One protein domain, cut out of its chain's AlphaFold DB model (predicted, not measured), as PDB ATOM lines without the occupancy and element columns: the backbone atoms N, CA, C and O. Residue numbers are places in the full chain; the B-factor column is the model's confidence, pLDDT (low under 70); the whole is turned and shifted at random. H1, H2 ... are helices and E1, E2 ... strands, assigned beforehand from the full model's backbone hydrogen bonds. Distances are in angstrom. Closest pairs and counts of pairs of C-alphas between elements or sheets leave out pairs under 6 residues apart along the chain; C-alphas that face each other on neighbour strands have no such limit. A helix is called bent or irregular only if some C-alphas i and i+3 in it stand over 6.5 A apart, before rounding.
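What this domain is: This is residues 2 to 99 and 283 to 375 of the 649 residues of an uncharacterized protein of Caenorhabditis japonica (UniProt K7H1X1). A small core sheet of three parallel strands, in the order E1, E2, E3, lies between helices in three layers: H4 and H6 are on one face and H3 on the other, with H1 packed on H4 and H2 on H3. E4 and its short turns lie near the end of H2, and long stretches without named elements link the parts. The printed part has 191 residues, with six named helices and four named strands in the order H1 H2 E1 H3 E2 E3 H4 H5 E4 H6. The class is mostly helix, with under half of the residues in named elements. The whole is compact, with a radius of gyration of the C-alphas of 16.3 A and spans of 48 by 39 by 33 A.

How they stand to each other: H1, residues 2 to 10, touches the hub H4, residues 283 to 304, closest at the C-alphas of Leu 2 and His 287, 5.2 A; they run the same way at a steep tilt of 35.2 degrees, only just beyond shallow. H2, residues 34 to 48, only just touches H3, residues 62 to 72, with 3 pairs of C-alphas within 8 A; the closest are Asn 39 and Ile 64, 6.4 A. E1, residues 53 to 55, is the parallel neighbour of E2, residues 76 to 78, with N 77 and O 53 at 2.9 A. E1, H3 and E2 form a strand-helix-strand unit, two parallel neighbour strands joined through a helix, with a right-handed crossover. E2 is also parallel to E3, residues 94 to 96, with N 78 and O 95 at 2.8 A. H3 lies over E2 at a height over the sheet of 8.7 A, and H4, on the opposite face, lies over E2 at 9.8 A. H5, residues 306 to 309, is irregular, with C-alphas 306 and 309 at 7.5 A; it and H4 touch only at the corner, and only just, with 3 pairs of C-alphas within 8 A, the closest being Met 301 and Ile 308, 6.4 A. E4, residues 317 to 320, pairs with no named strand. H6, residues 346 to 354, touches residues 292 to 300 of H4, closest at the C-alphas of Ala 296 and Ile 353, 4.9 A; they run opposite ways at a steep tilt of 67 degrees, only just short of about perpendicular. Every O i to N i+4 pair is within hydrogen-bond range in H1, H3 and H6, against 9 of 11 in H2 and 16 of 18 in H4; H5 is too short for such a pair, and its one O i to N i+3 pair is not within range.

Where its parts are: H1 begins at C-alpha 2 (48.429, 40.847, 110.769). H2 measures 21.6 A from first to last C-alpha, H3 15.2 A and H4 32.0 A. H6 ends at C-alpha 354 (29.460, 39.247, 100.061).

The domain as a whole: The two C-alphas farthest apart, of Thr 337 and Lys 361, are 48.5 A from each other. Residues 100 to 282 are not printed, and C-alphas 99 and 283 are 14.0 A apart across the cut. The links H1 to H2, E2 to E3 and E4 to H6 are long. Residues 81 to 90 have pLDDT under 70.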
ATOM      1  N   LEU A   2      49.626  39.999 110.591       84.00
ATOM      2  CA  LEU A   2      48.429  40.847 110.769       84.00
ATOM      3  C   LEU A   2      48.738  42.362 110.722       84.00
ATOM      4  O   LEU A   2      48.170  43.092 109.921       84.00
ATOM      5  N   ARG A   3      49.732  42.826 111.490       83.94
ATOM      6  CA  ARG A   3      50.185  44.231 111.450       83.94
ATOM      7  C   ARG A   3      50.737  44.680 110.093       83.94
ATOM      8  O   ARG A   3      50.621  45.841 109.731       83.94
ATOM      9  N   LEU A   4      51.323  43.762 109.327       80.62
ATOM     10  CA  LEU A   4      51.797  44.064 107.976       80.62
ATOM     11  C   LEU A   4      50.615  44.318 107.038       80.62
ATOM     12  O   LEU A   4      50.671  45.241 106.234       80.62
ATOM     13  N   ALA A   5      49.548  43.526 107.158       83.62
ATOM     14  CA  ALA A   5      48.330  43.725 106.382       83.62
ATOM     15  C   ALA A   5      47.665  45.067 106.717       83.62
ATOM     16  O   ALA A   5      47.250  45.777 105.810       83.62
ATOM     17  N   GLU A   6      47.636  45.442 108.001       88.12
ATOM     18  CA  GLU A   6      47.177  46.758 108.473       88.12
ATOM     19  C   GLU A   6      47.974  47.896 107.813       88.12
ATOM     20  O   GLU A   6      47.393  48.766 107.170       88.12
ATOM     21  N   MET A   7      49.311  47.845 107.872       83.75
ATOM     22  CA  MET A   7      50.174  48.836 107.210       83.75
ATOM     23  C   MET A   7      49.976  48.863 105.690       83.75
ATOM     24  O   MET A   7      49.928  49.933 105.092       83.75
ATOM     25  N   THR A   8      49.846  47.693 105.061       82.00
ATOM     26  CA  THR A   8      49.668  47.567 103.607       82.00
ATOM     27  C   THR A   8      48.331  48.151 103.163       82.00
ATOM     28  O   THR A   8      48.266  48.799 102.121       82.00
ATOM     29  N   PHE A   9      47.274  47.939 103.947       86.19
ATOM     30  CA  PHE A   9      45.961  48.505 103.678       86.19
ATOM     31  C   PHE A   9      45.969  50.028 103.849       86.19
ATOM     32  O   PHE A   9      45.565  50.729 102.929       86.19
ATOM     33  N   ASN A  10      46.503  50.538 104.962       89.31
ATOM     34  CA  ASN A  10      46.515  51.977 105.262       89.31
ATOM     35  C   ASN A  10      47.479  52.773 104.358       89.31
ATOM     36  O   ASN A  10      47.318  53.971 104.165       89.31
ATOM     37  N   ALA A  11      48.475  52.122 103.746       85.62
ATOM     38  CA  ALA A  11      49.360  52.761 102.768       85.62
ATOM     39  C   ALA A  11      48.691  53.022 101.402       85.62
ATOM     40  O   ALA A  11      49.291  53.653 100.526       85.62
ATOM     41  N   ARG A  12      47.475  52.512 101.177       84.50
ATOM     42  CA  ARG A  12      46.753  52.672  99.916       84.50
ATOM     43  C   ARG A  12      46.208  54.089  99.764       84.50
ATOM     44  O   ARG A  12      45.442  54.563 100.590       84.50
ATOM     45  N   SER A  13      46.511  54.730  98.638       82.81
ATOM     46  CA  SER A  13      45.993  56.070  98.329       82.81
ATOM     47  C   SER A  13      44.529  56.087  97.869       82.81
ATOM     48  O   SER A  13      43.974  57.162  97.677       82.81
ATOM     49  N   ASP A  14      43.924  54.924  97.604       83.62
ATOM     50  CA  ASP A  14      42.529  54.797  97.157       83.62
ATOM     51  C   ASP A  14      41.527  54.607  98.310       83.62
ATOM     52  O   ASP A  14      40.350  54.330  98.065       83.62
ATOM     53  N   VAL A  15      41.982  54.737  99.559       83.00
ATOM     54  CA  VAL A  15      41.168  54.560 100.764       83.00
ATOM     55  C   VAL A  15      41.216  55.839 101.602       83.00
ATOM     56  O   VAL A  15      42.288  56.347 101.908       83.00
ATOM     57  N   ASP A  16      40.042  56.352 101.980       84.69
ATOM     58  CA  ASP A  16      39.892  57.603 102.747       84.69
ATOM     59  C   ASP A  16      39.824  57.368 104.274       84.69
ATOM     60  O   ASP A  16      39.381  58.241 105.022       84.69
ATOM     61  N   PHE A  17      40.184  56.173 104.749       87.62
ATOM     62  CA  PHE A  17      40.137  55.797 106.161       87.62
ATOM     63  C   PHE A  17      41.237  54.793 106.504       87.62
ATOM     64  O   PHE A  17      41.640  53.989 105.664       87.62
ATOM     65  N   ASP A  18      41.643  54.797 107.771       87.94
ATOM     66  CA  ASP A  18      42.583  53.825 108.315       87.94
ATOM     67  C   ASP A  18      41.841  52.704 109.048       87.94
ATOM     68  O   ASP A  18      40.874  52.933 109.782       87.94
ATOM     69  N   VAL A  19      42.325  51.477 108.886       88.44
ATOM     70  CA  VAL A  19      41.929  50.340 109.716       88.44
ATOM     71  C   VAL A  19      42.911  50.233 110.875       88.44
ATOM     72  O   VAL A  19      44.122  50.224 110.663       88.44
ATOM     73  N   LEU A  20      42.383  50.118 112.095       89.00
ATOM     74  CA  LEU A  20      43.174  49.880 113.299       89.00
ATOM     75  C   LEU A  20      42.925  48.463 113.817       89.00
ATOM     76  O   LEU A  20      41.787  48.086 114.104       89.00
ATOM     77  N   LEU A  21      43.997  47.691 113.988       88.62
ATOM     78  CA  LEU A  21      43.924  46.348 114.551       88.62
ATOM     79  C   LEU A  21      44.074  46.380 116.081       88.62
ATOM     80  O   LEU A  21      45.145  46.686 116.619       88.62
ATOM     81  N   GLY A  22      43.010  45.981 116.779       85.69
ATOM     82  CA  GLY A  22      43.051  45.607 118.193       85.69
ATOM     83  C   GLY A  22      43.423  44.131 118.345       85.69
ATOM     84  O   GLY A  22      42.778  43.269 117.756       85.69
ATOM     85  N   THR A  23      44.466  43.830 119.119       84.81
ATOM     86  CA  THR A  23      44.903  42.452 119.393       84.81
ATOM     87  C   THR A  23      44.788  42.155 120.879       84.81
ATOM     88  O   THR A  23      45.243  42.950 121.704       84.81
ATOM     89  N   ARG A  24      44.222  40.996 121.219       81.31
ATOM     90  CA  ARG A  24      44.120  40.514 122.595       81.31
ATOM     91  C   ARG A  24      44.753  39.136 122.693       81.31
ATOM     92  O   ARG A  24      44.226  38.177 122.136       81.31
ATOM     93  N   ASP A  25      45.863  39.050 123.413       78.06
ATOM     94  CA  ASP A  25      46.505  37.768 123.674       78.06
ATOM     95  C   ASP A  25      45.696  37.013 124.728       78.06
ATOM     96  O   ASP A  25      45.495  37.485 125.853       78.06
ATOM     97  N   LEU A  26      45.183  35.848 124.338       79.12
ATOM     98  CA  LEU A  26      44.448  34.977 125.240       79.12
ATOM     99  C   LEU A  26      45.456  34.194 126.094       79.12
ATOM    100  O   LEU A  26      46.376  33.591 125.535       79.12
ATOM    101  N   PRO A  27      45.311  34.167 127.431       76.50
ATOM    102  CA  PRO A  27      46.149  33.314 128.265       76.50
ATOM    103  C   PRO A  27      45.932  31.836 127.903       76.50
ATOM    104  O   PRO A  27      44.865  31.488 127.388       76.50
ATOM    105  N   PRO A  28      46.894  30.943 128.194       74.06
ATOM    106  CA  PRO A  28      46.678  29.510 128.047       74.06
ATOM    107  C   PRO A  28      45.481  29.093 128.911       74.06
ATOM    108  O   PRO A  28      45.460  29.320 130.121       74.06
ATOM    109  N   MET A  29      44.463  28.521 128.274       76.56
ATOM    110  CA  MET A  29      43.232  28.087 128.928       76.56
ATOM    111  C   MET A  29      43.108  26.577 128.839       76.56
ATOM    112  O   MET A  29      43.319  25.982 127.781       76.56
ATOM    113  N   GLU A  30      42.698  25.955 129.939       77.75
ATOM    114  CA  GLU A  30      42.308  24.553 129.912       77.75
ATOM    115  C   GLU A  30      41.119  24.347 128.971       77.75
ATOM    116  O   GLU A  30      40.176  25.144 128.933       77.75
ATOM    117  N   SER A  31      41.120  23.223 128.249       72.62
ATOM    118  CA  SER A  31      40.066  22.911 127.279       72.62
ATOM    119  C   SER A  31      38.661  22.888 127.895       72.62
ATOM    120  O   SER A  31      37.696  23.100 127.168       72.62
ATOM    121  N   ALA A  32      38.537  22.632 129.202       78.69
ATOM    122  CA  ALA A  32      37.257  22.595 129.906       78.69
ATOM    123  C   ALA A  32      36.662  23.992 130.164       78.69
ATOM    124  O   ALA A  32      35.444  24.143 130.199       78.69
ATOM    125  N   THR A  33      37.499  25.023 130.326       84.69
ATOM    126  CA  THR A  33      37.057  26.391 130.662       84.69
ATOM    127  C   THR A  33      37.186  27.372 129.501       84.69
ATOM    128  O   THR A  33      36.636  28.475 129.573       84.69
ATOM    129  N   LEU A  34      37.857  26.966 128.416       84.38
ATOM    130  CA  LEU A  34      38.064  27.753 127.199       84.38
ATOM    131  C   LEU A  34      36.776  28.430 126.722       84.38
ATOM    132  O   LEU A  34      36.776  29.629 126.464       84.38
ATOM    133  N   MET A  35      35.670  27.684 126.663       85.12
ATOM    134  CA  MET A  35      34.419  28.193 126.106       85.12
ATOM    135  C   MET A  35      33.831  29.359 126.905       85.12
ATOM    136  O   MET A  35      33.436  30.380 126.343       85.12
ATOM    137  N   TRP A  36      33.822  29.235 128.232       86.00
ATOM    138  CA  TRP A  36      33.309  30.276 129.116       86.00
ATOM    139  C   TRP A  36      34.220  31.507 129.138       86.00
ATOM    140  O   TRP A  36      33.743  32.638 129.021       86.00
ATOM    141  N   ASN A  37      35.532  31.284 129.246       89.31
ATOM    142  CA  ASN A  37      36.517  32.359 129.295       89.31
ATOM    143  C   ASN A  37      36.551  33.160 127.989       89.31
ATOM    144  O   ASN A  37      36.552  34.390 128.032       89.31
ATOM    145  N   LEU A  38      36.540  32.477 126.841       90.06
ATOM    146  CA  LEU A  38      36.558  33.121 125.532       90.06
ATOM    147  C   LEU A  38      35.291  33.950 125.298       90.06
ATOM    148  O   LEU A  38      35.395  35.112 124.916       90.06
ATOM    149  N   ASN A  39      34.114  33.399 125.608       90.88
ATOM    150  CA  ASN A  39      32.853  34.140 125.525       90.88
ATOM    151  C   ASN A  39      32.894  35.412 126.393       90.88
ATOM    152  O   ASN A  39      32.565  36.500 125.926       90.88
ATOM    153  N   ARG A  40      33.379  35.306 127.640       90.31
ATOM    154  CA  ARG A  40      33.526  36.468 128.530       90.31
ATOM    155  C   ARG A  40      34.448  37.532 127.932       90.31
ATOM    156  O   ARG A  40      34.066  38.694 127.906       90.31
ATOM    157  N   ILE A  41      35.619  37.137 127.430       90.69
ATOM    158  CA  ILE A  41      36.593  38.070 126.847       90.69
ATOM    159  C   ILE A  41      36.009  38.772 125.624       90.69
ATOM    160  O   ILE A  41      36.068  39.993 125.559       90.69
ATOM    161  N   ILE A  42      35.402  38.036 124.688       91.44
ATOM    162  CA  ILE A  42      34.794  38.639 123.494       91.44
ATOM    163  C   ILE A  42      33.721  39.654 123.906       91.44
ATOM    164  O   ILE A  42      33.694  40.773 123.398       91.44
ATOM    165  N   CYS A  43      32.867  39.293 124.864       90.94
ATOM    166  CA  CYS A  43      31.819  40.179 125.353       90.94
ATOM    167  C   CYS A  43      32.340  41.404 126.109       90.94
ATOM    168  O   CYS A  43      31.713  42.458 126.039       90.94
ATOM    169  N   ASP A  44      33.471  41.293 126.802       90.19
ATOM    170  CA  ASP A  44      34.133  42.437 127.428       90.19
ATOM    171  C   ASP A  44      34.766  43.362 126.377       90.19
ATOM    172  O   ASP A  44      34.601  44.579 126.460       90.19
ATOM    173  N   GLU A  45      35.405  42.812 125.341       90.12
ATOM    174  CA  GLU A  45      35.963  43.596 124.230       90.12
ATOM    175  C   GLU A  45      34.862  44.318 123.433       90.12
ATOM    176  O   GLU A  45      35.050  45.457 123.010       90.12
ATOM    177  N   MET A  46      33.666  43.735 123.291       89.62
ATOM    178  CA  MET A  46      32.522  44.415 122.660       89.62
ATOM    179  C   MET A  46      32.026  45.648 123.429       89.62
ATOM    180  O   MET A  46      31.441  46.554 122.824       89.62
ATOM    181  N   LYS A  47      32.277  45.729 124.746       88.00
ATOM    182  CA  LYS A  47      31.940  46.920 125.545       88.00
ATOM    183  C   LYS A  47      32.779  48.123 125.116       88.00
ATOM    184  O   LYS A  47      32.257  49.235 125.102       88.00
ATOM    185  N   LEU A  48      34.046  47.909 124.754       85.31
ATOM    186  CA  LEU A  48      34.906  48.920 124.118       85.31
ATOM    187  C   LEU A  48      34.479  49.115 122.655       85.31
ATOM    188  O   LEU A  48      34.215  50.238 122.218       85.31
ATOM    189  N   GLY A  49      34.291  47.981 121.979       82.94
ATOM    190  CA  GLY A  49      33.654  47.817 120.686       82.94
ATOM    191  C   GLY A  49      34.610  47.855 119.497       82.94
ATOM    192  O   GLY A  49      35.648  48.510 119.503       82.94
ATOM    193  N   PHE A  50      34.227  47.123 118.459       90.38
ATOM    194  CA  PHE A  50      34.937  46.965 117.192       90.38
ATOM    195  C   PHE A  50      33.898  46.739 116.083       90.38
ATOM    196  O   PHE A  50      32.751  46.399 116.370       90.38
ATOM    197  N   MET A  51      34.274  46.952 114.818       89.56
ATOM    198  CA  MET A  51      33.339  46.835 113.684       89.56
ATOM    199  C   MET A  51      33.234  45.420 113.103       89.56
ATOM    200  O   MET A  51      32.196  45.065 112.548       89.56
ATOM    201  N   LEU A  52      34.314  44.640 113.187       92.62
ATOM    202  CA  LEU A  52      34.406  43.271 112.684       92.62
ATOM    203  C   LEU A  52      35.239  42.423 113.644       92.62
ATOM    204  O   LEU A  52      36.192  42.922 114.245       92.62
ATOM    205  N   MET A  53      34.912  41.136 113.735       93.06
ATOM    206  CA  MET A  53      35.768  40.143 114.380       93.06
ATOM    207  C   MET A  53      36.682  39.505 113.338       93.06
ATOM    208  O   MET A  53      36.241  39.161 112.242       93.06
ATOM    209  N   LEU A  54      37.944  39.308 113.706       92.56
ATOM    210  CA  LEU A  54      38.903  38.520 112.944       92.56
ATOM    211  C   LEU A  54      39.417  37.408 113.863       92.56
ATOM    212  O   LEU A  54      39.907  37.711 114.953       92.56
ATOM    213  N   ALA A  55      39.291  36.145 113.461       89.88
ATOM    214  CA  ALA A  55      39.766  35.024 114.270       89.88
ATOM    215  C   ALA A  55      40.209  33.834 113.410       89.88
ATOM    216  O   ALA A  55      39.706  33.629 112.307       89.88
ATOM    217  N   GLY A  56      41.130  33.038 113.951       87.31
ATOM    218  CA  GLY A  56      41.421  31.686 113.480       87.31
ATOM    219  C   GLY A  56      40.586  30.730 114.306       87.31
ATOM    220  O   GLY A  56      40.839  30.567 115.505       87.31
ATOM    221  N   THR A  57      39.521  30.207 113.710       83.06
ATOM    222  CA  THR A  57      38.606  29.324 114.420       83.06
ATOM    223  C   THR A  57      39.023  27.859 114.293       83.06
ATOM    224  O   THR A  57      39.429  27.384 113.242       83.06
ATOM    225  N   ASN A  58      38.871  27.114 115.382       79.44
ATOM    226  CA  ASN A  58      39.034  25.668 115.427       79.44
ATOM    227  C   ASN A  58      37.753  25.014 115.948       79.44
ATOM    228  O   ASN A  58      36.849  25.681 116.454       79.44
ATOM    229  N   PHE A  59      37.676  23.686 115.899       76.00
ATOM    230  CA  PHE A  59      36.477  22.970 116.342       76.00
ATOM    231  C   PHE A  59      36.099  23.238 117.816       76.00
ATOM    232  O   PHE A  59      34.952  23.020 118.200       76.00
ATOM    233  N   LYS A  60      37.047  23.673 118.667       78.69
ATOM    234  CA  LYS A  60      36.804  23.936 120.097       78.69
ATOM    235  C   LYS A  60      36.169  25.299 120.335       78.69
ATOM    236  O   LYS A  60      35.362  25.436 121.250       78.69
ATOM    237  N   ASN A  61      36.584  26.312 119.577       84.31
ATOM    238  CA  ASN A  61      36.189  27.700 119.800       84.31
ATOM    239  C   ASN A  61      35.144  28.205 118.790       84.31
ATOM    240  O   ASN A  61      34.448  29.174 119.094       84.31
ATOM    241  N   TYR A  62      34.992  27.540 117.640       85.31
ATOM    242  CA  TYR A  62      34.133  27.989 116.545       85.31
ATOM    243  C   TYR A  62      32.687  28.221 116.984       85.31
ATOM    244  O   TYR A  62      32.128  29.264 116.663       85.31
ATOM    245  N   GLY A  63      32.106  27.316 117.782       85.56
ATOM    246  CA  GLY A  63      30.709  27.440 118.222       85.56
ATOM    247  C   GLY A  63      30.409  28.755 118.952       85.56
ATOM    248  O   GLY A  63      29.356  29.347 118.757       85.56
ATOM    249  N   ILE A  64      31.368  29.282 119.719       89.19
ATOM    250  CA  ILE A  64      31.210  30.557 120.442       89.19
ATOM    251  C   ILE A  64      31.202  31.722 119.464       89.19
ATOM    252  O   ILE A  64      30.368  32.620 119.557       89.19
ATOM    253  N   TYR A  65      32.156  31.712 118.537       90.31
ATOM    254  CA  TYR A  65      32.262  32.727 117.504       90.31
ATOM    255  C   TYR A  65      31.028  32.729 116.602       90.31
ATOM    256  O   TYR A  65      30.524  33.800 116.270       90.31
ATOM    257  N   GLU A  66      30.515  31.548 116.258       88.25
ATOM    258  CA  GLU A  66      29.304  31.382 115.465       88.25
ATOM    259  C   GLU A  66      28.068  31.917 116.183       88.25
ATOM    260  O   GLU A  66      27.333  32.731 115.616       88.25
ATOM    261  N   ASP A  67      27.868  31.530 117.443       88.62
ATOM    262  CA  ASP A  67      26.744  32.002 118.245       88.62
ATOM    263  C   ASP A  67      26.764  33.526 118.384       88.62
ATOM    264  O   ASP A  67      25.754  34.192 118.137       88.62
ATOM    265  N   ILE A  68      27.923  34.093 118.716       90.81
ATOM    266  CA  ILE A  68      28.099  35.536 118.866       90.81
ATOM    267  C   ILE A  68      27.847  36.257 117.538       90.81
ATOM    268  O   ILE A  68      27.066  37.212 117.499       90.81
ATOM    269  N   ALA A  69      28.466  35.804 116.445       91.94
ATOM    270  CA  ALA A  69      28.329  36.442 115.140       91.94
ATOM    271  C   ALA A  69      26.870  36.450 114.664       91.94
ATOM    272  O   ALA A  69      26.370  37.478 114.199       91.94
ATOM    273  N   ASN A  70      26.153  35.337 114.843       90.00
ATOM    274  CA  ASN A  70      24.776  35.188 114.380       90.00
ATOM    275  C   ASN A  70      23.750  35.945 115.238       90.00
ATOM    276  O   ASN A  70      22.832  36.548 114.671       90.00
ATOM    277  N   HIS A  71      23.897  35.943 116.569       89.81
ATOM    278  CA  HIS A  71      22.936  36.572 117.486       89.81
ATOM    279  C   HIS A  71      23.165  38.074 117.642       89.81
ATOM    280  O   HIS A  71      22.220  38.859 117.569       89.81
ATOM    281  N   ILE A  72      24.420  38.492 117.821       91.38
ATOM    282  CA  ILE A  72      24.773  39.911 117.967       91.38
ATOM    283  C   ILE A  72      24.798  40.606 116.601       91.38
ATOM    284  O   ILE A  72      24.753  41.832 116.526       91.38
ATOM    285  N   LYS A  73      24.794  39.834 115.506       92.69
ATOM    286  CA  LYS A  73      24.996  40.323 114.139       92.69
ATOM    287  C   LYS A  73      26.340  41.034 113.995       92.69
ATOM    288  O   LYS A  73      26.437  42.045 113.316       92.69
ATOM    289  N   MET A  74      27.383  40.495 114.613       93.31
ATOM    290  CA  MET A  74      28.749  40.987 114.456       93.31
ATOM    291  C   MET A  74      29.470  40.145 113.392       93.31
ATOM    292  O   MET A  74      29.695  38.962 113.643       93.31
ATOM    293  N   PRO A  75      29.817  40.693 112.213       94.75
ATOM    294  CA  PRO A  75      30.484  39.920 111.171       94.75
ATOM    295  C   PRO A  75      31.837  39.378 111.637       94.75
ATOM    296  O   PRO A  75      32.642  40.105 112.223       94.75
ATOM    297  N   LEU A  76      32.090  38.111 111.327       93.94
ATOM    298  CA  LEU A  76      33.349  37.423 111.572       93.94
ATOM    299  C   LEU A  76      34.016  37.091 110.241       93.94
ATOM    300  O   LEU A  76      33.418  36.425 109.396       93.94
ATOM    301  N   ILE A  77      35.267  37.508 110.079       94.75
ATOM    302  CA  ILE A  77      36.130  36.997 109.018       94.75
ATOM    303  C   ILE A  77      37.051  35.970 109.655       94.75
ATOM    304  O   ILE A  77      37.913  36.283 110.477       94.75
ATOM    305  N   ASP A  78      36.808  34.729 109.281       91.88
ATOM    306  CA  ASP A  78      37.508  33.564 109.775       91.88
ATOM    307  C   ASP A  78      38.651  33.213 108.817       91.88
ATOM    308  O   ASP A  78      38.453  33.106 107.604       91.88
ATOM    309  N   TRP A  79      39.867  33.066 109.334       90.31
ATOM    310  CA  TRP A  79      41.023  32.675 108.521       90.31
ATOM    311  C   TRP A  79      41.396  31.191 108.669       90.31
ATOM    312  O   TRP A  79      42.329  30.747 108.004       90.31
ATOM    313  N   GLU A  80      40.661  30.421 109.479       81.56
ATOM    314  CA  GLU A  80      40.794  28.963 109.604       81.56
ATOM    315  C   GLU A  80      39.422  28.305 109.426       81.56
ATOM    316  O   GLU A  80      38.594  28.303 110.324       81.56
ATOM    317  N   SER A  81      39.162  27.731 108.248       69.12
ATOM    318  CA  SER A  81      37.841  27.177 107.934       69.12
ATOM    319  C   SER A  81      37.480  26.035 108.879       69.12
ATOM    320  O   SER A  81      38.089  24.967 108.802       69.12
ATOM    321  N   SER A  82      36.460  26.235 109.717       63.09
ATOM    322  CA  SER A  82      35.973  25.241 110.690       63.09
ATOM    323  C   SER A  82      34.465  24.936 110.591       63.09
ATOM    324  O   SER A  82      33.968  24.018 111.245       63.09
ATOM    325  N   LYS A  83      33.723  25.622 109.708       64.94
ATOM    326  CA  LYS A  83      32.275  25.414 109.520       64.94
ATOM    327  C   LYS A  83      31.972  24.103 108.787       64.94
ATOM    328  O   LYS A  83      32.509  23.868 107.703       64.94
ATOM    329  N   SER A  84      31.107  23.261 109.363       51.62
ATOM    330  CA  SER A  84      30.823  21.897 108.882       51.62
ATOM    331  C   SER A  84      29.506  21.694 108.145       51.62
ATOM    332  O   SER A  84      29.344  20.691 107.449       51.62
ATOM    333  N   ALA A  85      28.584  22.645 108.238       53.78
ATOM    334  CA  ALA A  85      27.304  22.581 107.555       53.78
ATOM    335  C   ALA A  85      26.888  23.975 107.066       53.78
ATOM    336  O   ALA A  85      27.225  24.977 107.705       53.78
ATOM    337  N   PRO A  86      26.151  24.075 105.945       54.81
ATOM    338  CA  PRO A  86      25.445  25.305 105.621       54.81
ATOM    339  C   PRO A  86      24.487  25.617 106.777       54.81
ATOM    340  O   PRO A  86      23.659  24.788 107.146       54.81
ATOM    341  N   SER A  87      24.639  26.795 107.382       52.09
ATOM    342  CA  SER A  87      23.686  27.282 108.377       52.09
ATOM    343  C   SER A  87      22.326  27.458 107.706       52.09
ATOM    344  O   SER A  87      22.260  27.955 106.585       52.09
ATOM    345  N   GLU A  88      21.239  27.113 108.398       52.25
ATOM    346  CA  GLU A  88      19.865  27.372 107.933       52.25
ATOM    347  C   GLU A  88      19.566  28.877 107.767       52.25
ATOM    348  O   GLU A  88      18.540  29.258 107.204       52.25
ATOM    349  N   SER A  89      20.462  29.756 108.236       56.84
ATOM    350  CA  SER A  89      20.349  31.196 108.041       56.84
ATOM    351  C   SER A  89      20.579  31.584 106.578       56.84
ATOM    352  O   SER A  89      21.617  31.307 105.981       56.84
ATOM    353  N   THR A  90      19.623  32.322 106.019       62.88
ATOM    354  CA  THR A  90      19.702  32.923 104.677       62.88
ATOM    355  C   THR A  90      20.799  33.986 104.556       62.88
ATOM    356  O   THR A  90      21.211  34.339 103.449       62.88
ATOM    357  N   GLU A  91      21.294  34.494 105.687       75.19
ATOM    358  CA  GLU A  91      22.363  35.483 105.765       75.19
ATOM    359  C   GLU A  91      23.543  34.948 106.590       75.19
ATOM    360  O   GLU A  91      23.405  34.766 107.806       75.19
ATOM    361  N   PRO A  92      24.711  34.694 105.966       87.31
ATOM    362  CA  PRO A  92      25.919  34.351 106.700       87.31
ATOM    363  C   PRO A  92      26.488  35.586 107.409       87.31
ATOM    364  O   PRO A  92      26.671  36.634 106.790       87.31
ATOM    365  N   MET A  93      26.808  35.436 108.697       91.75
ATOM    366  CA  MET A  93      27.592  36.410 109.472       91.75
ATOM    367  C   MET A  93      29.072  36.029 109.580       91.75
ATOM    368  O   MET A  93      29.856  36.777 110.154       91.75
ATOM    369  N   ILE A  94      29.454  34.873 109.035       91.75
ATOM    370  CA  ILE A  94      30.808  34.323 109.101       91.75
ATOM    371  C   ILE A  94      31.300  34.109 107.679       91.75
ATOM    372  O   ILE A  94      30.610  33.476 106.878       91.75
ATOM    373  N   PHE A  95      32.490  34.619 107.389       92.62
ATOM    374  CA  PHE A  95      33.109  34.550 106.076       92.62
ATOM    375  C   PHE A  95      34.502  33.947 106.196       92.62
ATOM    376  O   PHE A  95      35.369  34.537 106.832       92.62
ATOM    377  N   SER A  96      34.714  32.772 105.601       92.19
ATOM    378  CA  SER A  96      35.976  32.041 105.748       92.19
ATOM    379  C   SER A  96      36.906  32.294 104.562       92.19
ATOM    380  O   SER A  96      36.564  31.987 103.418       92.19
ATOM    381  N   VAL A  97      38.073  32.883 104.832       93.31
ATOM    382  CA  VAL A  97      39.119  33.214 103.843       93.31
ATOM    383  C   VAL A  97      39.901  31.971 103.422       93.31
ATOM    384  O   VAL A  97      40.376  31.889 102.283       93.31
ATOM    385  N   ALA A  98      40.020  31.000 104.329       90.38
ATOM    386  CA  ALA A  98      40.585  29.697 104.026       90.38
ATOM    387  C   ALA A  98      39.614  28.921 103.115       90.38
ATOM    388  O   ALA A  98      38.451  28.717 103.479       90.38
ATOM    389  N   PRO A  99      40.049  28.509 101.913       89.69
ATOM    390  CA  PRO A  99      39.188  27.772 101.007       89.69
ATOM    391  C   PRO A  99      38.955  26.327 101.484       89.69
ATOM    392  O   PRO A  99      39.824  25.751 102.140       89.69
ATOM    393  N   ALA A 283      49.041  32.154 108.501       87.62
ATOM    394  CA  ALA A 283      49.450  33.552 108.609       87.62
ATOM    395  C   ALA A 283      49.231  34.340 107.305       87.62
ATOM    396  O   ALA A 283      49.004  35.552 107.359       87.62
ATOM    397  N   ALA A 284      49.272  33.673 106.145       89.31
ATOM    398  CA  ALA A 284      48.902  34.274 104.865       89.31
ATOM    399  C   ALA A 284      47.380  34.490 104.764       89.31
ATOM    400  O   ALA A 284      46.951  35.565 104.346       89.31
ATOM    401  N   PHE A 285      46.561  33.538 105.228       91.94
ATOM    402  CA  PHE A 285      45.109  33.738 105.327       91.94
ATOM    403  C   PHE A 285      44.746  34.863 106.301       91.94
ATOM    404  O   PHE A 285      43.893  35.689 105.988       91.94
ATOM    405  N   ALA A 286      45.428  34.950 107.445       91.31
ATOM    406  CA  ALA A 286      45.226  36.016 108.422       91.31
ATOM    407  C   ALA A 286      45.569  37.407 107.850       91.31
ATOM    408  O   ALA A 286      44.859  38.380 108.097       91.31
ATOM    409  N   HIS A 287      46.635  37.505 107.046       90.62
ATOM    410  CA  HIS A 287      46.959  38.724 106.299       90.62
ATOM    411  C   HIS A 287      45.819  39.116 105.348       90.62
ATOM    412  O   HIS A 287      45.336  40.249 105.373       90.62
ATOM    413  N   ASP A 288      45.354  38.161 104.545       92.69
ATOM    414  CA  ASP A 288      44.299  38.392 103.564       92.69
ATOM    415  C   ASP A 288      42.943  38.717 104.224       92.69
ATOM    416  O   ASP A 288      42.165  39.499 103.676       92.69
ATOM    417  N   ALA A 289      42.679  38.209 105.432       94.31
ATOM    418  CA  ALA A 289      41.482  38.519 106.214       94.31
ATOM    419  C   ALA A 289      41.358  40.010 106.571       94.31
ATOM    420  O   ALA A 289      40.261  40.567 106.502       94.31
ATOM    421  N   ILE A 290      42.469  40.687 106.883       93.00
ATOM    422  CA  ILE A 290      42.462  42.139 107.131       93.00
ATOM    423  C   ILE A 290      42.142  42.911 105.848       93.00
ATOM    424  O   ILE A 290      41.361  43.862 105.886       93.00
ATOM    425  N   LEU A 291      42.686  42.485 104.703       92.69
ATOM    426  CA  LEU A 291      42.374  43.109 103.414       92.69
ATOM    427  C   LEU A 291      40.887  42.962 103.066       92.69
ATOM    428  O   LEU A 291      40.275  43.912 102.575       92.69
ATOM    429  N   VAL A 292      40.290  41.800 103.358       94.94
ATOM    430  CA  VAL A 292      38.842  41.576 103.213       94.94
ATOM    431  C   VAL A 292      38.055  42.522 104.117       94.94
ATOM    432  O   VAL A 292      37.117  43.158 103.639       94.94
ATOM    433  N   ALA A 293      38.446  42.660 105.387       94.88
ATOM    434  CA  ALA A 293      37.777  43.546 106.340       94.88
ATOM    435  C   ALA A 293      37.793  45.006 105.872       94.88
ATOM    436  O   ALA A 293      36.745  45.648 105.787       94.88
ATOM    437  N   GLY A 294      38.971  45.510 105.501       93.56
ATOM    438  CA  GLY A 294      39.125  46.872 105.000       93.56
ATOM    439  C   GLY A 294      38.343  47.103 103.706       93.56
ATOM    440  O   GLY A 294      37.626  48.097 103.577       93.56
ATOM    441  N   LYS A 295      38.382  46.154 102.759       93.75
ATOM    442  CA  LYS A 295      37.614  46.274 101.511       93.75
ATOM    443  C   LYS A 295      36.104  46.253 101.749       93.75
ATOM    444  O   LYS A 295      35.382  47.001 101.094       93.75
ATOM    445  N   ALA A 296      35.628  45.429 102.681       94.94
ATOM    446  CA  ALA A 296      34.218  45.376 103.049       94.94
ATOM    447  C   ALA A 296      33.736  46.705 103.646       94.94
ATOM    448  O   ALA A 296      32.680  47.196 103.254       94.94
ATOM    449  N   LEU A 297      34.523  47.329 104.528       93.62
ATOM    450  CA  LEU A 297      34.202  48.653 105.073       93.62
ATOM    451  C   LEU A 297      34.150  49.722 103.973       93.62
ATOM    452  O   LEU A 297      33.197  50.498 103.926       93.62
ATOM    453  N   GLN A 298      35.099  49.702 103.031       92.75
ATOM    454  CA  GLN A 298      35.091  50.610 101.879       92.75
ATOM    455  C   GLN A 298      33.820  50.444 101.026       92.75
ATOM    456  O   GLN A 298      33.202  51.431 100.631       92.75
ATOM    457  N   ILE A 299      33.404  49.202 100.751       94.19
ATOM    458  CA  ILE A 299      32.171  48.916  99.999       94.19
ATOM    459  C   ILE A 299      30.938  49.392 100.779       94.19
ATOM    460  O   ILE A 299      30.071  50.037 100.196       94.19
ATOM    461  N   ALA A 300      30.879  49.148 102.091       94.00
ATOM    462  CA  ALA A 300      29.766  49.592 102.930       94.00
ATOM    463  C   ALA A 300      29.618  51.126 102.944       94.00
ATOM    464  O   ALA A 300      28.499  51.633 102.861       94.00
ATOM    465  N   MET A 301      30.733  51.865 102.996       92.38
ATOM    466  CA  MET A 301      30.742  53.333 102.895       92.38
ATOM    467  C   MET A 301      30.302  53.823 101.511       92.38
ATOM    468  O   MET A 301      29.609  54.831 101.404       92.38
ATOM    469  N   ASN A 302      30.670  53.117 100.443       92.44
ATOM    470  CA  ASN A 302      30.250  53.482  99.091       92.44
ATOM    471  C   ASN A 302      28.750  53.234  98.861       92.44
ATOM    472  O   ASN A 302      28.091  54.060  98.235       92.44
ATOM    473  N   ASP A 303      28.207  52.135  99.390       93.75
ATOM    474  CA  ASP A 303      26.801  51.757  99.207       93.75
ATOM    475  C   ASP A 303      25.836  52.588 100.071       93.75
ATOM    476  O   ASP A 303      24.710  52.866  99.656       93.75
ATOM    477  N   HIS A 304      26.253  52.983 101.278       91.88
ATOM    478  CA  HIS A 304      25.386  53.656 102.255       91.88
ATOM    479  C   HIS A 304      25.795  55.096 102.600       91.88
ATOM    480  O   HIS A 304      25.126  55.732 103.415       91.88
ATOM    481  N   GLY A 305      26.856  55.618 101.980       89.56
ATOM    482  CA  GLY A 305      27.407  56.950 102.229       89.56
ATOM    483  C   GLY A 305      28.601  56.935 103.188       89.56
ATOM    484  O   GLY A 305      28.664  56.133 104.120       89.56
ATOM    485  N   LYS A 306      29.558  57.851 102.968       84.62
ATOM    486  CA  LYS A 306      30.821  57.912 103.727       84.62
ATOM    487  C   LYS A 306      30.621  58.149 105.229       84.62
ATOM    488  O   LYS A 306      31.405  57.651 106.021       84.62
ATOM    489  N   GLU A 307      29.544  58.829 105.605       86.00
ATOM    490  CA  GLU A 307      29.238  59.214 106.990       86.00
ATOM    491  C   GLU A 307      28.571  58.091 107.811       86.00
ATOM    492  O   GLU A 307      28.211  58.295 108.972       86.00
ATOM    493  N   ILE A 308      28.367  56.894 107.233       89.50
ATOM    494  CA  ILE A 308      27.660  55.785 107.901       89.50
ATOM    495  C   ILE A 308      28.262  55.430 109.270       89.50
ATOM    496  O   ILE A 308      27.514  55.025 110.159       89.50
ATOM    497  N   PHE A 309      29.577  55.593 109.440       88.88
ATOM    498  CA  PHE A 309      30.300  55.215 110.655       88.88
ATOM    499  C   PHE A 309      30.695  56.394 111.560       88.88
ATOM    500  O   PHE A 309      31.269  56.172 112.628       88.88
ATOM    501  N   ASP A 310      30.369  57.638 111.193       85.38
ATOM    502  CA  ASP A 310      30.854  58.842 111.894       85.38
ATOM    503  C   ASP A 310      30.408  58.903 113.359       85.38
ATOM    504  O   ASP A 310      31.113  59.415 114.228       85.38
ATOM    505  N   LYS A 311      29.220  58.362 113.647       83.56
ATOM    506  CA  LYS A 311      28.657  58.300 115.003       83.56
ATOM    507  C   LYS A 311      28.964  56.992 115.721       83.56
ATOM    508  O   LYS A 311      28.637  56.874 116.899       83.56
ATOM    509  N   SER A 312      29.578  56.030 115.039       85.56
ATOM    510  CA  SER A 312      29.848  54.711 115.604       85.56
ATOM    511  C   SER A 312      31.009  54.758 116.590       85.56
ATOM    512  O   SER A 312      30.981  54.010 117.554       85.56
ATOM    513  N   PHE A 313      32.005  55.637 116.411       85.25
ATOM    514  CA  PHE A 313      33.148  55.744 117.327       85.25
ATOM    515  C   PHE A 313      33.394  57.179 117.783       85.25
ATOM    516  O   PHE A 313      33.776  58.044 117.002       85.25
ATOM    517  N   ILE A 314      33.266  57.419 119.089       83.38
ATOM    518  CA  ILE A 314      33.587  58.710 119.707       83.38
ATOM    519  C   ILE A 314      34.670  58.467 120.756       83.38
ATOM    520  O   ILE A 314      34.442  57.752 121.727       83.38
ATOM    521  N   ARG A 315      35.860  59.059 120.579       81.94
ATOM    522  CA  ARG A 315      37.020  58.893 121.487       81.94
ATOM    523  C   ARG A 315      37.373  57.415 121.765       81.94
ATOM    524  O   ARG A 315      37.580  57.048 122.917       81.94
ATOM    525  N   HIS A 316      37.457  56.590 120.716       77.06
ATOM    526  CA  HIS A 316      37.745  55.140 120.784       77.06
ATOM    527  C   HIS A 316      36.689  54.293 121.508       77.06
ATOM    528  O   HIS A 316      36.955  53.157 121.885       77.06
ATOM    529  N   GLN A 317      35.487  54.829 121.695       84.19
ATOM    530  CA  GLN A 317      34.368  54.106 122.271       84.19
ATOM    531  C   GLN A 317      33.306  53.865 121.202       84.19
ATOM    532  O   GLN A 317      32.836  54.829 120.591       84.19
ATOM    533  N   LEU A 318      32.895  52.607 121.027       88.25
ATOM    534  CA  LEU A 318      31.777  52.263 120.155       88.25
ATOM    535  C   LEU A 318      30.463  52.788 120.741       88.25
ATOM    536  O   LEU A 318      30.193  52.607 121.932       88.25
ATOM    537  N   PHE A 319      29.631  53.379 119.895       89.38
ATOM    538  CA  PHE A 319      28.225  53.645 120.144       89.38
ATOM    539  C   PHE A 319      27.399  52.776 119.203       89.38
ATOM    540  O   PHE A 319      27.656  52.751 118.004       89.38
ATOM    541  N   ASN A 320      26.423  52.059 119.756       89.44
ATOM    542  CA  ASN A 320      25.462  51.275 118.992       89.44
ATOM    543  C   ASN A 320      24.078  51.878 119.221       89.44
ATOM    544  O   ASN A 320      23.614  51.932 120.364       89.44
ATOM    545  N   ARG A 321      23.436  52.368 118.155       88.12
ATOM    546  CA  ARG A 321      22.095  52.985 118.211       88.12
ATOM    547  C   ARG A 321      21.995  54.124 119.235       88.12
ATOM    548  O   ARG A 321      20.982  54.305 119.908       88.12
ATOM    549  N   GLY A 322      23.077  54.890 119.375       86.00
ATOM    550  CA  GLY A 322      23.181  56.021 120.302       86.00
ATOM    551  C   GLY A 322      23.549  55.662 121.748       86.00
ATOM    552  O   GLY A 322      23.783  56.577 122.535       86.00
ATOM    553  N   LYS A 323      23.668  54.376 122.103       87.75
ATOM    554  CA  LYS A 323      24.112  53.922 123.434       87.75
ATOM    555  C   LYS A 323      25.575  53.500 123.429       87.75
ATOM    556  O   LYS A 323      26.079  52.990 122.433       87.75
ATOM    557  N   LYS A 324      26.257  53.674 124.563       88.31
ATOM    558  CA  LYS A 324      27.675  53.326 124.718       88.31
ATOM    559  C   LYS A 324      27.884  51.803 124.768       88.31
ATOM    560  O   LYS A 324      27.325  51.125 125.637       88.31
ATOM    561  N   GLY A 325      28.754  51.307 123.892       87.44
ATOM    562  CA  GLY A 325      29.221  49.924 123.817       87.44
ATOM    563  C   GLY A 325      28.159  48.930 123.350       87.44
ATOM    564  O   GLY A 325      26.961  49.217 123.347       87.44
ATOM    565  N   LEU A 326      28.603  47.724 123.004       89.56
ATOM    566  CA  LEU A 326      27.734  46.608 122.650       89.56
ATOM    567  C   LEU A 326      27.841  45.530 123.732       89.56
ATOM    568  O   LEU A 326      28.916  45.004 123.996       89.56
ATOM    569  N   TYR A 327      26.729  45.228 124.399       89.75
ATOM    570  CA  TYR A 327      26.720  44.310 125.537       89.75
ATOM    571  C   TYR A 327      26.061  43.001 125.126       89.75
ATOM    572  O   TYR A 327      24.856  42.970 124.885       89.75
ATOM    573  N   CYS A 328      26.822  41.904 125.145       89.44
ATOM    574  CA  CYS A 328      26.249  40.560 125.018       89.44
ATOM    575  C   CYS A 328      25.192  40.282 126.096       89.44
ATOM    576  O   CYS A 328      24.242  39.534 125.882       89.44
ATOM    577  N   ARG A 329      25.398  40.863 127.284       88.75
ATOM    578  CA  ARG A 329      24.567  40.695 128.475       88.75
ATOM    579  C   ARG A 329      24.055  42.063 128.914       88.75
ATOM    580  O   ARG A 329      24.752  42.768 129.642       88.75
ATOM    581  N   PRO A 330      22.846  42.452 128.483       86.31
ATOM    582  CA  PRO A 330      22.296  43.781 128.744       86.31
ATOM    583  C   PRO A 330      22.253  44.172 130.232       86.31
ATOM    584  O   PRO A 330      22.419  45.341 130.556       86.31
ATOM    585  N   HIS A 331      22.092  43.198 131.137       87.12
ATOM    586  CA  HIS A 331      22.042  43.412 132.589       87.12
ATOM    587  C   HIS A 331      23.388  43.796 133.228       87.12
ATOM    588  O   HIS A 331      23.404  44.221 134.379       87.12
ATOM    589  N   GLU A 332      24.512  43.624 132.525       86.56
ATOM    590  CA  GLU A 332      25.832  44.036 133.024       86.56
ATOM    591  C   GLU A 332      26.075  45.544 132.869       86.56
ATOM    592  O   GLU A 332      27.074  46.061 133.372       86.56
ATOM    593  N   ASP A 333      25.197  46.260 132.164       84.50
ATOM    594  CA  ASP A 333      25.282  47.709 132.105       84.50
ATOM    595  C   ASP A 333      24.687  48.353 133.358       84.50
ATOM    596  O   ASP A 333      23.486  48.289 133.612       84.50
ATOM    597  N   THR A 334      25.549  49.007 134.131       82.00
ATOM    598  CA  THR A 334      25.174  49.756 135.331       82.00
ATOM    599  C   THR A 334      24.790  51.205 135.037       82.00
ATOM    600  O   THR A 334      24.286  51.882 135.931       82.00
ATOM    601  N   SER A 335      25.042  51.696 133.818       79.62
ATOM    602  CA  SER A 335      24.796  53.091 133.444       79.62
ATOM    603  C   SER A 335      23.370  53.346 132.952       79.62
ATOM    604  O   SER A 335      22.790  54.372 133.303       79.62
ATOM    605  N   GLU A 336      22.775  52.411 132.204       76.38
ATOM    606  CA  GLU A 336      21.413  52.516 131.678       76.38
ATOM    607  C   GLU A 336      20.707  51.149 131.649       76.38
ATOM    608  O   GLU A 336      21.317  50.106 131.409       76.38
ATOM    609  N   THR A 337      19.381  51.125 131.818       79.12
ATOM    610  CA  THR A 337      18.594  49.910 131.568       79.12
ATOM    611  C   THR A 337      18.450  49.691 130.061       79.12
ATOM    612  O   THR A 337      17.717  50.391 129.358       79.12
ATOM    613  N   ARG A 338      19.179  48.705 129.531       81.38
ATOM    614  CA  ARG A 338      19.177  48.359 128.103       81.38
ATOM    615  C   ARG A 338      18.507  47.012 127.834       81.38
ATOM    616  O   ARG A 338      18.621  46.073 128.616       81.38
ATOM    617  N   GLN A 339      17.805  46.929 126.706       84.94
ATOM    618  CA  GLN A 339      17.342  45.666 126.130       84.94
ATOM    619  C   GLN A 339      18.438  45.088 125.228       84.94
ATOM    620  O   GLN A 339      19.396  45.783 124.883       84.94
ATOM    621  N   PHE A 340      18.320  43.810 124.872       87.75
ATOM    622  CA  PHE A 340      19.232  43.201 123.908       87.75
ATOM    623  C   PHE A 340      19.017  43.821 122.524       87.75
ATOM    624  O   PHE A 340      17.910  43.783 121.989       87.75
ATOM    625  N   GLU A 341      20.084  44.366 121.943       87.94
ATOM    626  CA  GLU A 341      20.082  44.942 120.601       87.94
ATOM    627  C   GLU A 341      21.272  44.405 119.810       87.94
ATOM    628  O   GLU A 341      22.390  44.321 120.319       87.94
ATOM    629  N   SER A 342      21.024  44.056 118.548       91.25
ATOM    630  CA  SER A 342      22.077  43.659 117.620       91.25
ATOM    631  C   SER A 342      22.900  44.861 117.154       91.25
ATOM    632  O   SER A 342      22.478  46.023 117.254       91.25
ATOM    633  N   PHE A 343      24.079  44.575 116.607       92.56
ATOM    634  CA  PHE A 343      24.954  45.577 116.026       92.56
ATOM    635  C   PHE A 343      24.297  46.237 114.806       92.56
ATOM    636  O   PHE A 343      23.919  45.569 113.842       92.56
ATOM    637  N   GLU A 344      24.158  47.562 114.837       91.50
ATOM    638  CA  GLU A 344      23.375  48.319 113.854       91.50
ATOM    639  C   GLU A 344      23.946  48.274 112.430       91.50
ATOM    640  O   GLU A 344      23.195  48.310 111.452       91.50
ATOM    641  N   HIS A 345      25.269  48.148 112.305       92.75
ATOM    642  CA  HIS A 345      25.958  48.074 111.017       92.75
ATOM    643  C   HIS A 345      26.238  46.640 110.562       92.75
ATOM    644  O   HIS A 345      26.691  46.435 109.438       92.75
ATOM    645  N   GLY A 346      25.935  45.648 111.398       92.88
ATOM    646  CA  GLY A 346      26.288  44.251 111.176       92.88
ATOM    647  C   GLY A 346      25.824  43.688 109.839       92.88
ATOM    648  O   GLY A 346      26.631  43.193 109.056       92.88
ATOM    649  N   ALA A 347      24.528  43.821 109.550       92.38
ATOM    650  CA  ALA A 347      23.939  43.337 108.301       92.38
ATOM    651  C   ALA A 347      24.517  44.054 107.069       92.38
ATOM    652  O   ALA A 347      24.854  43.409 106.080       92.38
ATOM    653  N   LYS A 348      24.721  45.377 107.157       94.06
ATOM    654  CA  LYS A 348      25.289  46.192 106.068       94.06
ATOM    655  C   LYS A 348      26.725  45.775 105.744       94.06
ATOM    656  O   LYS A 348      27.087  45.623 104.583       94.06
ATOM    657  N   ILE A 349      27.537  45.543 106.777       95.00
ATOM    658  CA  ILE A 349      28.911  45.060 106.612       95.00
ATOM    659  C   ILE A 349      28.903  43.632 106.051       95.00
ATOM    660  O   ILE A 349      29.660  43.349 105.129       95.00
ATOM    661  N   ALA A 350      28.028  42.741 106.528       94.06
ATOM    662  CA  ALA A 350      27.912  41.385 105.985       94.06
ATOM    663  C   ALA A 350      27.511  41.379 104.496       94.06
ATOM    664  O   ALA A 350      28.072  40.617 103.707       94.06
ATOM    665  N   GLU A 351      26.593  42.252 104.074       93.94
ATOM    666  CA  GLU A 351      26.267  42.451 102.656       93.94
ATOM    667  C   GLU A 351      27.451  42.983 101.847       93.94
ATOM    668  O   GLU A 351      27.675  42.538 100.718       93.94
ATOM    669  N   ALA A 352      28.243  43.887 102.425       95.75
ATOM    670  CA  ALA A 352      29.453  44.387 101.795       95.75
ATOM    671  C   ALA A 352      30.518  43.286 101.639       95.75
ATOM    672  O   ALA A 352      31.106  43.175 100.563       95.75
ATOM    673  N   ILE A 353      30.709  42.410 102.640       95.38
ATOM    674  CA  ILE A 353      31.641  41.268 102.554       95.38
ATOM    675  C   ILE A 353      31.247  40.327 101.404       95.38
ATOM    676  O   ILE A 353      32.110  39.907 100.635       95.38
ATOM    677  N   LYS A 354      29.949  40.064 101.195       93.75
ATOM    678  CA  LYS A 354      29.460  39.247 100.061       93.75
ATOM    679  C   LYS A 354      29.829  39.821  98.684       93.75
ATOM    680  O   LYS A 354      29.842  39.078  97.704       93.75
ATOM    681  N   LYS A 355      30.081  41.133  98.586       94.94
ATOM    682  CA  LYS A 355      30.489  41.825  97.349       94.94
ATOM    683  C   LYS A 355      32.009  41.934  97.200       94.94
ATOM    684  O   LYS A 355      32.474  42.383  96.153       94.94
ATOM    685  N   VAL A 356      32.786  41.546  98.216       95.31
ATOM    686  CA  VAL A 356      34.248  41.624  98.172       95.31
ATOM    687  C   VAL A 356      34.782  40.687  97.095       95.31
ATOM    688  O   VAL A 356      34.546  39.478  97.106       95.31
ATOM    689  N   VAL A 357      35.548  41.271  96.178       94.81
ATOM    690  CA  VAL A 357      36.382  40.556  95.220       94.81
ATOM    691  C   VAL A 357      37.772  41.153  95.330       94.81
ATOM    692  O   VAL A 357      37.979  42.309  94.962       94.81
ATOM    693  N   LEU A 358      38.707  40.371  95.857       92.25
ATOM    694  CA  LEU A 358      40.113  40.746  95.919       92.25
ATOM    695  C   LEU A 358      40.914  39.899  94.947       92.25
ATOM    696  O   LEU A 358      40.657  38.707  94.757       92.25
ATOM    697  N   THR A 359      41.896  40.536  94.331       89.44
ATOM    698  CA  THR A 359      42.847  39.891  93.433       89.44
ATOM    699  C   THR A 359      44.261  40.179  93.895       89.44
ATOM    700  O   THR A 359      44.484  41.023  94.761       89.44
ATOM    701  N   GLU A 360      45.243  39.558  93.243       83.81
ATOM    702  CA  GLU A 360      46.646  39.841  93.529       83.81
ATOM    703  C   GLU A 360      46.942  41.344  93.483       83.81
ATOM    704  O   GLU A 360      47.692  41.843  94.315       83.81
ATOM    705  N   LYS A 361      46.327  42.119  92.583       83.44
ATOM    706  CA  LYS A 361      46.549  43.575  92.497       83.44
ATOM    707  C   LYS A 361      46.265  44.304  93.816       83.44
ATOM    708  O   LYS A 361      46.964  45.264  94.118       83.44
ATOM    709  N   ASP A 362      45.334  43.799  94.618       84.56
ATOM    710  CA  ASP A 362      44.934  44.382  95.900       84.56
ATOM    711  C   ASP A 362      45.875  44.045  97.066       84.56
ATOM    712  O   ASP A 362      45.694  44.585  98.154       84.56
ATOM    713  N   GLY A 363      46.874  43.177  96.863       84.00
ATOM    714  CA  GLY A 363      47.819  42.782  97.917       84.00
ATOM    715  C   GLY A 363      47.643  41.368  98.455       84.00
ATOM    716  O   GLY A 363      48.429  40.970  99.305       84.00
ATOM    717  N   THR A 364      46.665  40.602  97.967       88.75
ATOM    718  CA  THR A 364      46.390  39.248  98.472       88.75
ATOM    719  C   THR A 364      47.563  38.300  98.248       88.75
ATOM    720  O   THR A 364      48.131  38.265  97.152       88.75
ATOM    721  N   LEU A 365      47.873  37.479  99.249       87.81
ATOM    722  CA  LEU A 365      48.928  36.468  99.167       87.81
ATOM    723  C   LEU A 365      48.407  35.135  98.628       87.81
ATOM    724  O   LEU A 365      49.127  34.437  97.923       87.81
ATOM    725  N   THR A 366      47.149  34.799  98.919       89.38
ATOM    726  CA  THR A 366      46.555  33.486  98.616       89.38
ATOM    727  C   THR A 366      45.785  33.457  97.292       89.38
ATOM    728  O   THR A 366      44.963  32.573  97.063       89.38
ATOM    729  N   GLY A 367      46.016  34.442  96.420       88.44
ATOM    730  CA  GLY A 367      45.329  34.591  95.137       88.44
ATOM    731  C   GLY A 367      43.946  35.240  95.258       88.44
ATOM    732  O   GLY A 367      43.696  36.068  96.130       88.44
ATOM    733  N   ARG A 368      43.031  34.891  94.348       91.06
ATOM    734  CA  ARG A 368      41.710  35.532  94.243       91.06
ATOM    735  C   ARG A 368      40.787  35.149  95.404       91.06
ATOM    736  O   ARG A 368      40.614  33.963  95.686       91.06
ATOM    737  N   ILE A 369      40.160  36.135  96.043       93.81
ATOM    738  CA  ILE A 369      39.231  35.939  97.165       93.81
ATOM    739  C   ILE A 369      37.860  36.478  96.775       93.81
ATOM    740  O   ILE A 369      37.717  37.646  96.419       93.81
ATOM    741  N   GLN A 370      36.858  35.611  96.858       94.06
ATOM    742  CA  GLN A 370      35.441  35.950  96.786       94.06
ATOM    743  C   GLN A 370      34.660  34.947  97.639       94.06
ATOM    744  O   GLN A 370      35.135  33.832  97.862       94.06
ATOM    745  N   PHE A 371      33.456  35.309  98.068       92.88
ATOM    746  CA  PHE A 371      32.647  34.470  98.950       92.88
ATOM    747  C   PHE A 371      31.368  34.000  98.269       92.88
ATOM    748  O   PHE A 371      30.772  34.712  97.459       92.88
ATOM    749  N   ASP A 372      30.932  32.796  98.618       89.12
ATOM    750  CA  ASP A 372      29.566  32.374  98.352       89.12
ATOM    751  C   ASP A 372      28.592  33.172  99.231       89.12
ATOM    752  O   ASP A 372      28.785  33.343 100.436       89.12
ATOM    753  N   LYS A 373      27.521  33.658  98.607       88.69
ATOM    754  CA  LYS A 373      26.545  34.560  99.226       88.69
ATOM    755  C   LYS A 373      25.698  33.868 100.294       88.69
ATOM    756  O   LYS A 373      25.165  34.564 101.158       88.69
ATOM    757  N   ILE A 374      25.563  32.542 100.204       85.62
ATOM    758  CA  ILE A 374      24.744  31.720 101.104       85.62
ATOM    759  C   ILE A 374      25.610  31.157 102.231       85.62
ATOM    760  O   ILE A 374      25.309  31.359 103.402       85.62
ATOM    761  N   THR A 375      26.704  30.469 101.893       84.25
ATOM    762  CA  THR A 375      27.510  29.766 102.904       84.25
ATOM    763  C   THR A 375      28.529  30.652 103.615       84.25
ATOM    764  O   THR A 375      28.910  30.334 104.743       84.25
TER     765      THR A 375